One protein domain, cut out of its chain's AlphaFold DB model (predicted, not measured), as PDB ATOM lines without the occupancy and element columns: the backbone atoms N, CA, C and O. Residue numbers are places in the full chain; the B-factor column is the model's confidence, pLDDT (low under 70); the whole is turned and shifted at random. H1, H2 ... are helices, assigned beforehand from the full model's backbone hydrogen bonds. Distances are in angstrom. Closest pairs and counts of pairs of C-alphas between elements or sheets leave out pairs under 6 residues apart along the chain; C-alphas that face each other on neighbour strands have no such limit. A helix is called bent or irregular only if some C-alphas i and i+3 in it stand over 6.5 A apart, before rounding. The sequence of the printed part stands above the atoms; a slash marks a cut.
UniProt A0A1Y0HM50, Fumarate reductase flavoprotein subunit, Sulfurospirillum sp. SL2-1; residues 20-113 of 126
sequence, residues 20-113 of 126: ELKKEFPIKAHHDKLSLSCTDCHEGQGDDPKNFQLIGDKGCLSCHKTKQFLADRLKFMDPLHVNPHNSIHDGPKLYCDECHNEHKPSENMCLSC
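Overview. This is residues 20 to 113 of the 126 residues of the protein "Fumarate reductase flavoprotein subunit" of Sulfurospirillum sp. SL2-1 (UniProt A0A1Y0HM50). A string of short helices and long loops makes an elongated body: H1, H2 and H3 lie toward one end, H4 and H7 near the middle, and H5 and H6 toward the other end. Beyond H6 the backbone folds back to H7, then loops through residues 100 to 108 to H8. The printed part has 94 residues with eight named helices, H1 to H8 in chain order, and no named strand; the class is all helix, though under half of the residues, 41, are in named elements. It is only just compact, close to loose, with a radius of gyration of the C-alphas of 14.9 A and spans of 46 by 26 by 23 A.

Arrangement. H1, residues 20 to 24, and H2, residues 29 to 32, are apart from each other and from the other helices. H3, residues 38 to 41, touches H4, residues 58 to 64; their closest C-alphas, of Cys 41 and Gly 59, are 4.1 A apart. H4 and H5, residues 67 to 73, are close but not clearly touching, the closest C-alphas, of Leu 61 and Lys 67, being 7.6 A apart; they run the same way at a shallow tilt of 26 degrees. H5 and H6, residues 75 to 80, meet only through their link. H7, residues 96 to 99, is close to but not clearly touching H4, with the closest C-alphas, of Cys 60 and Cys 96, 7.0 A apart. H7 and H8, residues 109 to 112, are also close but not clearly touching; their closest C-alphas, of Cys 99 and Met 109, are 6.3 A apart. Every O i to N i+4 pair is within hydrogen-bond range in H1 and H5, against 2 of 3 in H4 and 0 of 2 in H6, where 2 of 3 O i to N i+3 pairs are within range; H2, H3, H7 and H8 are too short for an i+4 pair.

Along the chain. H1 begins at C-alpha 20, (34.444, 182.328, 109.084). H4 measures 9.9 A from first to last C-alpha, and H5 and H6 10.0 A each. H6 is only just irregular, with C-alphas 76 and 79 6.8 A apart. H8 ends at C-alpha 112, (11.064, 160.792, 98.097).

Size, cuts and confidence. The two C-alphas farthest apart, of Glu 20 and Pro 79, are 46.4 A apart. The links H3 to H4, 16 residues, and H6 to H7, 15 residues, are long. The printed part has no cut; its mean pLDDT is 92.3, and no printed residue is under 70.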
ATOM      1  N   GLU A  20      34.346 183.762 108.804       92.81
ATOM      2  CA  GLU A  20      34.444 182.328 109.084       92.81
ATOM      3  C   GLU A  20      33.078 181.754 109.466       92.81
ATOM      4  O   GLU A  20      32.678 180.733 108.908       92.81
ATOM      5  N   LEU A  21      32.323 182.446 110.331       91.00
ATOM      6  CA  LEU A  21      30.960 182.047 110.694       91.00
ATOM      7  C   LEU A  21      30.019 182.070 109.489       91.00
ATOM      8  O   LEU A  21      29.248 181.133 109.315       91.00
ATOM      9  N   LYS A  22      30.113 183.081 108.616       90.75
ATOM     10  CA  LYS A  22      29.317 183.119 107.374       90.75
ATOM     11  C   LYS A  22      29.644 181.967 106.427       90.75
ATOM     12  O   LYS A  22      28.785 181.532 105.669       90.75
ATOM     13  N   LYS A  23      30.893 181.496 106.435       93.12
ATOM     14  CA  LYS A  23      31.316 180.349 105.629       93.12
ATOM     15  C   LYS A  23      30.827 179.023 106.219       93.12
ATOM     16  O   LYS A  23      30.470 178.133 105.456       93.12
ATOM     17  N   GLU A  24      30.848 178.885 107.544       93.62
ATOM     18  CA  GLU A  24      30.395 177.685 108.262       93.62
ATOM     19  C   GLU A  24      28.861 177.559 108.253       93.62
ATOM     20  O   GLU A  24      28.335 176.478 107.999       93.62
ATOM     21  N   PHE A  25      28.158 178.678 108.438       93.75
ATOM     22  CA  PHE A  25      26.698 178.780 108.470       93.75
ATOM     23  C   PHE A  25      26.216 179.776 107.404       93.75
ATOM     24  O   PHE A  25      25.850 180.910 107.725       93.75
ATOM     25  N   PRO A  26      26.240 179.389 106.116       92.75
ATOM     26  CA  PRO A  26      25.815 180.278 105.044       92.75
ATOM     27  C   PRO A  26      24.337 180.648 105.196       92.75
ATOM     28  O   PRO A  26      23.521 179.843 105.644       92.75
ATOM     29  N   ILE A  27      23.993 181.871 104.809       92.44
ATOM     30  CA  ILE A  27      22.613 182.355 104.713       92.44
ATOM     31  C   ILE A  27      22.314 182.561 103.229       92.44
ATOM     32  O   ILE A  27      23.162 183.033 102.466       92.44
ATOM     33  N   LYS A  28      21.124 182.162 102.796       92.00
ATOM     34  CA  LYS A  28      20.672 182.272 101.412       92.00
ATOM     35  C   LYS A  28      20.365 183.718 101.062       92.00
ATOM     36  O   LYS A  28      20.020 184.540 101.909       92.00
ATOM     37  N   ALA A  29      20.447 184.039  99.774       90.75
ATOM     38  CA  ALA A  29      20.443 185.422  99.309       90.75
ATOM     39  C   ALA A  29      19.162 186.195  99.669       90.75
ATOM     40  O   ALA A  29      19.189 187.422  99.768       90.75
ATOM     41  N   HIS A  30      18.028 185.512  99.831       89.25
ATOM     42  CA  HIS A  30      16.766 186.150 100.201       89.25
ATOM     43  C   HIS A  30      16.715 186.603 101.671       89.25
ATOM     44  O   HIS A  30      16.084 187.623 101.942       89.25
ATOM     45  N   HIS A  31      17.409 185.916 102.584       92.88
ATOM     46  CA  HIS A  31      17.538 186.323 103.988       92.88
ATOM     47  C   HIS A  31      18.788 187.178 104.242       92.88
ATOM     48  O   HIS A  31      18.715 188.145 104.996       92.88
ATOM     49  N   ASP A  32      19.910 186.912 103.562       90.19
ATOM     50  CA  ASP A  32      21.168 187.662 103.739       90.19
ATOM     51  C   ASP A  32      21.002 189.164 103.430       90.19
ATOM     52  O   ASP A  32      21.503 190.027 104.152       90.19
ATOM     53  N   LYS A  33      20.176 189.504 102.430       91.12
ATOM     54  CA  LYS A  33      19.844 190.897 102.068       91.12
ATOM     55  C   LYS A  33      19.144 191.688 103.173       91.12
ATOM     56  O   LYS A  33      19.101 192.914 103.096       91.12
ATOM     57  N   LEU A  34      18.575 191.013 104.169       90.94
ATOM     58  CA  LEU A  34      17.859 191.641 105.278       90.94
ATOM     59  C   LEU A  34      18.780 191.961 106.465       90.94
ATOM     60  O   LEU A  34      18.312 192.537 107.440       90.94
ATOM     61  N   SER A  35      20.082 191.652 106.366       87.19
ATOM     62  CA  SER A  35      21.074 191.903 107.426       87.19
ATOM     63  C   SER A  35      20.678 191.298 108.779       87.19
ATOM     64  O   SER A  35      20.878 191.921 109.822       87.19
ATOM     65  N   LEU A  36      20.102 190.091 108.750       90.19
ATOM     66  CA  LEU A  36      19.640 189.391 109.946       90.19
ATOM     67  C   LEU A  36      20.804 189.013 110.872       90.19
ATOM     68  O   LEU A  36      21.900 188.662 110.427       90.19
ATOM     69  N   SER A  37      20.535 189.050 112.172       91.06
ATOM     70  CA  SER A  37      21.370 188.468 113.216       91.06
ATOM     71  C   SER A  37      21.063 186.978 113.400       91.06
ATOM     72  O   SER A  37      19.978 186.505 113.062       91.06
ATOM     73  N   CYS A  38      21.985 186.212 113.996       93.19
ATOM     74  CA  CYS A  38      21.746 184.786 114.258       93.19
ATOM     75  C   CYS A  38      20.531 184.572 115.186       93.19
ATOM     76  O   CYS A  38      19.779 183.610 115.029       93.19
ATOM     77  N   THR A  39      20.309 185.496 116.126       92.75
ATOM     78  CA  THR A  39      19.199 185.445 117.086       92.75
ATOM     79  C   THR A  39      17.842 185.798 116.488       92.75
ATOM     80  O   THR A  39      16.833 185.532 117.134       92.75
ATOM     81  N   ASP A  40      17.792 186.340 115.266       92.50
ATOM     82  CA  ASP A  40      16.518 186.625 114.592       92.50
ATOM     83  C   ASP A  40      15.777 185.320 114.250       92.50
ATOM     84  O   ASP A  40      14.549 185.273 114.274       92.50
ATOM     85  N   CYS A  41      16.527 184.237 114.007       94.50
ATOM     86  CA  CYS A  41      15.983 182.888 113.827       94.50
ATOM     87  C   CYS A  41      16.144 182.019 115.086       94.50
ATOM     88  O   CYS A  41      15.222 181.290 115.451       94.50
ATOM     89  N   HIS A  42      17.294 182.103 115.766       94.50
ATOM     90  CA  HIS A  42      17.652 181.276 116.928       94.50
ATOM     91  C   HIS A  42      17.400 181.987 118.266       94.50
ATOM     92  O   HIS A  42      18.227 181.967 119.182       94.50
ATOM     93  N   GLU A  43      16.252 182.648 118.388       91.50
ATOM     94  CA  GLU A  43      15.898 183.395 119.592       91.50
ATOM     95  C   GLU A  43      15.946 182.496 120.843       91.50
ATOM     96  O   GLU A  43      15.278 181.463 120.921       91.50
ATOM     97  N   GLY A  44      16.712 182.924 121.850       90.12
ATOM     98  CA  GLY A  44      16.815 182.233 123.137       90.12
ATOM     99  C   GLY A  44      17.787 181.051 123.167       90.12
ATOM    100  O   GLY A  44      17.855 180.374 124.188       90.12
ATOM    101  N   GLN A  45      18.558 180.810 122.101       92.38
ATOM    102  CA  GLN A  45      19.554 179.727 122.057       92.38
ATOM    103  C   GLN A  45      20.958 180.140 122.542       92.38
ATOM    104  O   GLN A  45      21.905 179.366 122.433       92.38
ATOM    105  N   GLY A  46      21.096 181.339 123.118       90.38
ATOM    106  CA  GLY A  46      22.358 181.849 123.657       90.38
ATOM    107  C   GLY A  46      23.177 182.642 122.636       90.38
ATOM    108  O   GLY A  46      22.622 183.265 121.732       90.38
ATOM    109  N   ASP A  47      24.494 182.662 122.829       90.88
ATOM    110  CA  ASP A  47      25.449 183.519 122.116       90.88
ATOM    111  C   ASP A  47      26.516 182.755 121.316       90.88
ATOM    112  O   ASP A  47      27.315 183.384 120.621       90.88
ATOM    113  N   ASP A  48      26.505 181.420 121.363       91.94
ATOM    114  CA  ASP A  48      27.392 180.556 120.581       91.94
ATOM    115  C   ASP A  48      26.616 179.838 119.458       91.94
ATOM    116  O   ASP A  48      25.959 178.823 119.720       91.94
ATOM    117  N   PRO A  49      26.723 180.309 118.195       92.12
ATOM    118  CA  PRO A  49      26.064 179.694 117.047       92.12
ATOM    119  C   PRO A  49      26.363 178.205 116.855       92.12
ATOM    120  O   PRO A  49      25.541 177.493 116.289       92.12
ATOM    121  N   LYS A  50      27.513 177.704 117.327       91.50
ATOM    122  CA  LYS A  50      27.871 176.283 117.179       91.50
ATOM    123  C   LYS A  50      27.022 175.366 118.059       91.50
ATOM    124  O   LYS A  50      26.916 174.178 117.764       91.50
ATOM    125  N   ASN A  51      26.419 175.907 119.117       93.38
ATOM    126  CA  ASN A  51      25.551 175.164 120.033       93.38
ATOM    127  C   ASN A  51      24.064 175.321 119.699       93.38
ATOM    128  O   ASN A  51      23.211 174.724 120.367       93.38
ATOM    129  N   PHE A  52      23.741 176.119 118.681       94.62
ATOM    130  CA  PHE A  52      22.369 176.317 118.255       94.62
ATOM    131  C   PHE A  52      21.754 175.001 117.777       94.62
ATOM    132  O   PHE A  52      22.379 174.175 117.116       94.62
ATOM    133  N   GLN A  53      20.499 174.811 118.158       93.50
ATOM    134  CA  GLN A  53      19.667 173.692 117.756       93.50
ATOM    135  C   GLN A  53      18.819 174.084 116.544       93.50
ATOM    136  O   GLN A  53      18.678 175.267 116.213       93.50
ATOM    137  N   LEU A  54      18.207 173.081 115.915       91.69
ATOM    138  CA  LEU A  54      17.196 173.285 114.878       91.69
ATOM    139  C   LEU A  54      16.107 174.258 115.361       91.69
ATOM    140  O   LEU A  54      15.715 174.250 116.531       91.69
ATOM    141  N   ILE A  55      15.662 175.134 114.462       91.62
ATOM    142  CA  ILE A  55      14.762 176.245 114.801       91.62
ATOM    143  C   ILE A  55      13.300 175.799 114.915       91.62
ATOM    144  O   ILE A  55      12.492 176.503 115.532       91.62
ATOM    145  N   GLY A  56      12.950 174.660 114.311       93.06
ATOM    146  CA  GLY A  56      11.572 174.238 114.121       93.06
ATOM    147  C   GLY A  56      10.788 175.317 113.375       93.06
ATOM    148  O   GLY A  56      11.127 175.715 112.262       93.06
ATOM    149  N   ASP A  57       9.743 175.838 114.018       94.50
ATOM    150  CA  ASP A  57       8.873 176.856 113.419       94.50
ATOM    151  C   ASP A  57       9.091 178.272 113.941       94.50
ATOM    152  O   ASP A  57       8.744 179.239 113.263       94.50
ATOM    153  N   LYS A  58       9.585 178.419 115.175       91.81
ATOM    154  CA  LYS A  58       9.447 179.676 115.925       91.81
ATOM    155  C   LYS A  58      10.121 180.844 115.199       91.81
ATOM    156  O   LYS A  58       9.495 181.891 115.027       91.81
ATOM    157  N   GLY A  59      11.353 180.639 114.726       92.94
ATOM    158  CA  GLY A  59      12.096 181.640 113.957       92.94
ATOM    159  C   GLY A  59      11.384 182.016 112.656       92.94
ATOM    160  O   GLY A  59      11.186 183.194 112.373       92.94
ATOM    161  N   CYS A  60      10.895 181.025 111.906       95.69
ATOM    162  CA  CYS A  60      10.216 181.232 110.626       95.69
ATOM    163  C   CYS A  60       8.895 182.000 110.785       95.69
ATOM    164  O   CYS A  60       8.635 182.986 110.089       95.69
ATOM    165  N   LEU A  61       8.045 181.558 111.715       96.06
ATOM    166  CA  LEU A  61       6.692 182.091 111.894       96.06
ATOM    167  C   LEU A  61       6.676 183.492 112.524       96.06
ATOM    168  O   LEU A  61       5.665 184.188 112.408       96.06
ATOM    169  N   SER A  62       7.795 183.946 113.105       94.06
ATOM    170  CA  SER A  62       7.959 185.335 113.563       94.06
ATOM    171  C   SER A  62       7.722 186.355 112.436       94.06
ATOM    172  O   SER A  62       7.176 187.432 112.673       94.06
ATOM    173  N   CYS A  63       8.054 185.980 111.193       95.44
ATOM    174  CA  CYS A  63       7.938 186.825 110.005       95.44
ATOM    175  C   CYS A  63       6.954 186.257 108.966       95.44
ATOM    176  O   CYS A  63       6.220 187.007 108.316       95.44
ATOM    177  N   HIS A  64       6.882 184.929 108.823       95.12
ATOM    178  CA  HIS A  64       6.072 184.255 107.801       95.12
ATOM    179  C   HIS A  64       4.613 183.985 108.211       95.12
ATOM    180  O   HIS A  64       3.876 183.350 107.453       95.12
ATOM    181  N   LYS A  65       4.158 184.546 109.343       96.75
ATOM    182  CA  LYS A  65       2.805 184.375 109.909       96.75
ATOM    183  C   LYS A  65       2.568 182.922 110.333       96.75
ATOM    184  O   LYS A  65       3.491 182.273 110.793       96.75
ATOM    185  N   THR A  66       1.334 182.422 110.270       97.19
ATOM    186  CA  THR A  66       0.978 181.078 110.752       97.19
ATOM    187  C   THR A  66       1.081 180.027 109.645       97.19
ATOM    188  O   THR A  66       0.925 180.341 108.464       97.19
ATOM    189  N   LYS A  67       1.251 178.751 110.018       96.50
ATOM    190  CA  LYS A  67       1.215 177.632 109.058       96.50
ATOM    191  C   LYS A  67      -0.080 177.602 108.247       96.50
ATOM    192  O   LYS A  67      -0.031 177.459 107.032       96.50
ATOM    193  N   GLN A  68      -1.224 177.840 108.897       96.25
ATOM    194  CA  GLN A  68      -2.511 177.914 108.201       96.25
ATOM    195  C   GLN A  68      -2.541 179.052 107.175       96.25
ATOM    196  O   GLN A  68      -2.981 178.850 106.052       96.25
ATOM    197  N   PHE A  69      -2.010 180.231 107.517       97.56
ATOM    198  CA  PHE A  69      -1.922 181.332 106.560       97.56
ATOM    199  C   PHE A  69      -1.097 180.940 105.321       97.56
ATOM    200  O   PHE A  69      -1.471 181.268 104.195       97.56
ATOM    201  N   LEU A  70       0.019 180.231 105.507       95.88
ATOM    202  CA  LEU A  70       0.864 179.756 104.407       95.88
ATOM    203  C   LEU A  70       0.178 178.663 103.573       95.88
ATOM    204  O   LEU A  70       0.276 178.700 102.345       95.88
ATOM    205  N   ALA A  71      -0.549 177.747 104.215       95.81
ATOM    206  CA  ALA A  71      -1.391 176.755 103.551       95.81
ATOM    207  C   ALA A  71      -2.469 177.413 102.680       95.81
ATOM    208  O   ALA A  71      -2.599 177.077 101.502       95.81
ATOM    209  N   ASP A  72      -3.174 178.412 103.214       96.62
ATOM    210  CA  ASP A  72      -4.258 179.113 102.518       96.62
ATOM    211  C   ASP A  72      -3.759 179.873 101.282       96.62
ATOM    212  O   ASP A  72      -4.467 179.978 100.274       96.62
ATOM    213  N   ARG A  73      -2.517 180.378 101.313       95.38
ATOM    214  CA  ARG A  73      -1.878 180.997 100.137       95.38
ATOM    215  C   ARG A  73      -1.658 180.012  98.994       95.38
ATOM    216  O   ARG A  73      -1.572 180.447  97.846       95.38
ATOM    217  N   LEU A  74      -1.577 178.719  99.297       92.56
ATOM    218  CA  LEU A  74      -1.391 177.638  98.334       92.56
ATOM    219  C   LEU A  74      -2.665 176.822  98.095       92.56
ATOM    220  O   LEU A  74      -2.606 175.815  97.398       92.56
ATOM    221  N   LYS A  75      -3.836 177.277  98.562       94.44
ATOM    222  CA  LYS A  75      -5.114 176.554  98.409       94.44
ATOM    223  C   LYS A  75      -5.478 176.183  96.968       94.44
ATOM    224  O   LYS A  75      -6.248 175.264  96.723       94.44
ATOM    225  N   PHE A  76      -4.933 176.895  95.980       91.12
ATOM    226  CA  PHE A  76      -5.121 176.564  94.564       91.12
ATOM    227  C   PHE A  76      -4.474 175.220  94.171       91.12
ATOM    228  O   PHE A  76      -4.769 174.699  93.098       91.12
ATOM    229  N   MET A  77      -3.604 174.666  95.021       90.19
ATOM    230  CA  MET A  77      -2.969 173.352  94.885       90.19
ATOM    231  C   MET A  77      -3.775 172.230  95.565       90.19
ATOM    232  O   MET A  77      -3.562 171.056  95.256       90.19
ATOM    233  N   ASP A  78      -4.730 172.567  96.438       89.56
ATOM    234  CA  ASP A  78      -5.587 171.599  97.137       89.56
ATOM    235  C   ASP A  78      -6.481 170.747  96.211       89.56
ATOM    236  O   ASP A  78      -6.697 169.589  96.556       89.56
ATOM    237  N   PRO A  79      -6.966 171.202  95.028       89.00
ATOM    238  CA  PRO A  79      -7.781 170.361  94.140       89.00
ATOM    239  C   PRO A  79      -7.099 169.061  93.695       89.00
ATOM    240  O   PRO A  79      -7.777 168.093  93.363       89.00
ATOM    241  N   LEU A  80      -5.763 169.045  93.679       85.12
ATOM    242  CA  LEU A  80      -4.959 167.854  93.396       85.12
ATOM    243  C   LEU A  80      -4.320 167.265  94.664       85.12
ATOM    244  O   LEU A  80      -3.533 166.334  94.562       85.12
ATOM    245  N   HIS A  81      -4.639 167.801  95.845       86.38
ATOM    246  CA  HIS A  81      -4.044 167.448  97.138       86.38
ATOM    247  C   HIS A  81      -2.509 167.552  97.166       86.38
ATOM    248  O   HIS A  81      -1.837 166.786  97.852       86.38
ATOM    249  N   VAL A  82      -1.940 168.514  96.427       87.62
ATOM    250  CA  VAL A  82      -0.480 168.709  96.318       87.62
ATOM    251  C   VAL A  82       0.023 169.942  97.070       87.62
ATOM    252  O   VAL A  82       1.118 170.427  96.798       87.62
ATOM    253  N   ASN A  83      -0.769 170.481  97.999       91.69
ATOM    254  CA  ASN A  83      -0.359 171.615  98.820       91.69
ATOM    255  C   ASN A  83       0.711 171.185  99.839       91.69
ATOM    256  O   ASN A  83       0.413 170.408 100.749       91.69
ATOM    257  N   PRO A  84       1.950 171.695  99.737       91.31
ATOM    258  CA  PRO A  84       3.044 171.244 100.593       91.31
ATOM    259  C   PRO A  84       2.935 171.721 102.041       91.31
ATOM    260  O   PRO A  84       3.537 171.126 102.925       91.31
ATOM    261  N   HIS A  85       2.158 172.773 102.296       94.56
ATOM    262  CA  HIS A  85       1.919 173.292 103.644       94.56
ATOM    263  C   HIS A  85       0.605 172.778 104.244       94.56
ATOM    264  O   HIS A  85       0.213 173.215 105.323       94.56
ATOM    265  N   ASN A  86      -0.090 171.880 103.540       94.69
ATOM    266  CA  ASN A  86      -1.291 171.204 104.008       94.69
ATOM    267  C   ASN A  86      -1.383 169.819 103.356       94.69
ATOM    268  O   ASN A  86      -2.269 169.560 102.539       94.69
ATOM    269  N   SER A  87      -0.407 168.959 103.659       90.81
ATOM    270  CA  SER A  87      -0.334 167.629 103.052       90.81
ATOM    271  C   SER A  87      -1.521 166.768 103.503       90.81
ATOM    272  O   SER A  87      -2.060 166.953 104.593       90.81
ATOM    273  N   ILE A  88      -1.928 165.787 102.696       89.94
ATOM    274  CA  ILE A  88      -3.039 164.889 103.065       89.94
ATOM    275  C   ILE A  88      -2.719 164.001 104.285       89.94
ATOM    276  O   ILE A  88      -3.629 163.563 104.985       89.94
ATOM    277  N   HIS A  89      -1.436 163.750 104.543       91.06
ATOM    278  CA  HIS A  89      -0.947 162.848 105.589       91.06
ATOM    279  C   HIS A  89      -0.739 163.598 106.913       91.06
ATOM    280  O   HIS A  89      -1.149 163.133 107.973       91.06
ATOM    281  N   ASP A  90      -0.145 164.790 106.837       92.06
ATOM    282  CA  ASP A  90       0.353 165.536 107.997       92.06
ATOM    283  C   ASP A  90      -0.429 166.831 108.245       92.06
ATOM    284  O   ASP A  90      -0.315 167.446 109.310       92.06
ATOM    285  N   GLY A  91      -1.240 167.266 107.278       93.44
ATOM    286  CA  GLY A  91      -1.877 168.577 107.293       93.44
ATOM    287  C   GLY A  91      -0.831 169.695 107.392       93.44
ATOM    288  O   GLY A  91       0.255 169.586 106.817       93.44
ATOM    289  N   PRO A  92      -1.111 170.775 108.140       93.69
ATOM    290  CA  PRO A  92      -0.194 171.897 108.311       93.69
ATOM    291  C   PRO A  92       0.722 171.719 109.536       93.69
ATOM    292  O   PRO A  92       0.924 172.670 110.292       93.69
ATOM    293  N   LYS A  93       1.211 170.502 109.812       93.69
ATOM    294  CA  LYS A  93       1.937 170.196 111.065       93.69
ATOM    295  C   LYS A  93       3.451 170.081 110.921       93.69
ATOM    296  O   LYS A  93       4.129 170.375 111.902       93.69
ATOM    297  N   LEU A  94       3.955 169.720 109.740       93.81
ATOM    298  CA  LEU A  94       5.394 169.588 109.464       93.81
ATOM    299  C   LEU A  94       6.157 170.866 109.824       93.81
ATOM    300  O   LEU A  94       5.621 171.970 109.663       93.81
ATOM    301  N   TYR A  95       7.368 170.724 110.354       95.62
ATOM    302  CA  TYR A  95       8.207 171.860 110.718       95.62
ATOM    303  C   TYR A  95       8.776 172.537 109.473       95.62
ATOM    304  O   TYR A  95       9.052 171.903 108.454       95.62
ATOM    305  N   CYS A  96       8.953 173.854 109.549       95.19
ATOM    306  CA  CYS A  96       9.462 174.641 108.426       95.19
ATOM    307  C   CYS A  96      10.844 174.145 107.961       95.19
ATOM    308  O   CYS A  96      11.097 174.032 106.758       95.19
ATOM    309  N   ASP A  97      11.716 173.813 108.913       93.56
ATOM    310  CA  ASP A  97      13.102 173.397 108.695       93.56
ATOM    311  C   ASP A  97      13.278 171.927 108.277       93.56
ATOM    312  O   ASP A  97      14.391 171.525 107.947       93.56
ATOM    313  N   GLU A  98      12.203 171.138 108.177       92.69
ATOM    314  CA  GLU A  98      12.265 169.787 107.593       92.69
ATOM    315  C   GLU A  98      12.492 169.831 106.076       92.69
ATOM    316  O   GLU A  98      13.160 168.965 105.513       92.69
ATOM    317  N   CYS A  99      11.968 170.865 105.409       92.69
ATOM    318  CA  CYS A  99      12.159 171.082 103.971       92.69
ATOM    319  C   CYS A  99      13.017 172.327 103.698       92.69
ATOM    320  O   CYS A  99      13.927 172.312 102.859       92.69
ATOM    321  N   HIS A 100      12.747 173.432 104.403       93.06
ATOM    322  CA  HIS A 100      13.371 174.731 104.157       93.06
ATOM    323  C   HIS A 100      14.630 174.937 105.001       93.06
ATOM    324  O   HIS A 100      14.632 175.644 106.003       93.06
ATOM    325  N   ASN A 101      15.736 174.353 104.543       92.25
ATOM    326  CA  ASN A 101      17.045 174.560 105.159       92.25
ATOM    327  C   ASN A 101      17.686 175.898 104.759       92.25
ATOM    328  O   ASN A 101      17.765 176.198 103.564       92.25
ATOM    329  N   GLU A 102      18.216 176.641 105.733       92.44
ATOM    330  CA  GLU A 102      18.952 177.892 105.491       92.44
ATOM    331  C   GLU A 102      20.455 177.635 105.303       92.44
ATOM    332  O   GLU A 102      21.013 177.939 104.251       92.44
ATOM    333  N   HIS A 103      21.089 176.966 106.272       93.94
ATOM    334  CA  HIS A 103      22.541 176.724 106.295       93.94
ATOM    335  C   HIS A 103      23.022 175.575 105.397       93.94
ATOM    336  O   HIS A 103      24.207 175.248 105.372       93.94
ATOM    337  N   LYS A 104      22.111 174.945 104.652       91.38
ATOM    338  CA  LYS A 104      22.391 173.864 103.695       91.38
ATOM    339  C   LYS A 104      21.335 173.859 102.574       91.38
ATOM    340  O   LYS A 104      20.349 174.597 102.656       91.38
ATOM    341  N   PRO A 105      21.501 173.056 101.507       90.50
ATOM    342  CA  PRO A 105      20.474 172.917 100.477       90.50
ATOM    343  C   PRO A 105      19.109 172.520 101.062       90.50
ATOM    344  O   PRO A 105      19.021 171.708 101.983       90.50
ATOM    345  N   SER A 106      18.040 173.126 100.545       91.31
ATOM    346  CA  SER A 106      16.672 172.746 100.915       91.31
ATOM    347  C   SER A 106      16.270 171.481 100.169       91.31
ATOM    348  O   SER A 106      16.723 171.256  99.047       91.31
ATOM    349  N   GLU A 107      15.403 170.685 100.779       88.69
ATOM    350  CA  GLU A 107      14.989 169.393 100.242       88.69
ATOM    351  C   GLU A 107      13.472 169.354 100.086       88.69
ATOM    352  O   GLU A 107      12.728 169.834 100.938       88.69
ATOM    353  N   ASN A 108      13.007 168.768  98.984       88.31
ATOM    354  CA  ASN A 108      11.594 168.475  98.804       88.31
ATOM    355  C   ASN A 108      11.334 167.046  99.276       88.31
ATOM    356  O   ASN A 108      11.405 166.104  98.483       88.31
ATOM    357  N   MET A 109      11.042 166.895 100.567       88.44
ATOM    358  CA  MET A 109      10.805 165.589 101.187       88.44
ATOM    359  C   MET A 109       9.706 164.794 100.465       88.44
ATOM    360  O   MET A 109       9.810 163.574 100.341       88.44
ATOM    361  N   CYS A 110       8.691 165.466  99.907       87.50
ATOM    362  CA  CYS A 110       7.584 164.822  99.201       87.50
ATOM    363  C   CYS A 110       8.051 164.032  97.968       87.50
ATOM    364  O   CYS A 110       7.448 163.015  97.632       87.50
ATOM    365  N   LEU A 111       9.133 164.462  97.303       87.50
ATOM    366  CA  LEU A 111       9.665 163.778  96.117       87.50
ATOM    367  C   LEU A 111      10.319 162.431  96.433       87.50
ATOM    368  O   LEU A 111      10.543 161.653  95.512       87.50
ATOM    369  N   SER A 112      10.588 162.125  97.706       88.19
ATOM    370  CA  SER A 112      11.064 160.792  98.097       88.19
ATOM    371  C   SER A 112      10.039 159.692  97.787       88.19
ATOM    372  O   SER A 112      10.430 158.572  97.462       88.19
ATOM    373  N   CYS A 113       8.740 160.020  97.817       89.50
ATOM    374  CA  CYS A 113       7.649 159.097  97.494       89.50
ATOM    375  C   CYS A 113       6.855 159.515  96.246       89.50
ATOM    376  O   CYS A 113       6.449 158.658  95.470       89.50
TER     377      CYS A 113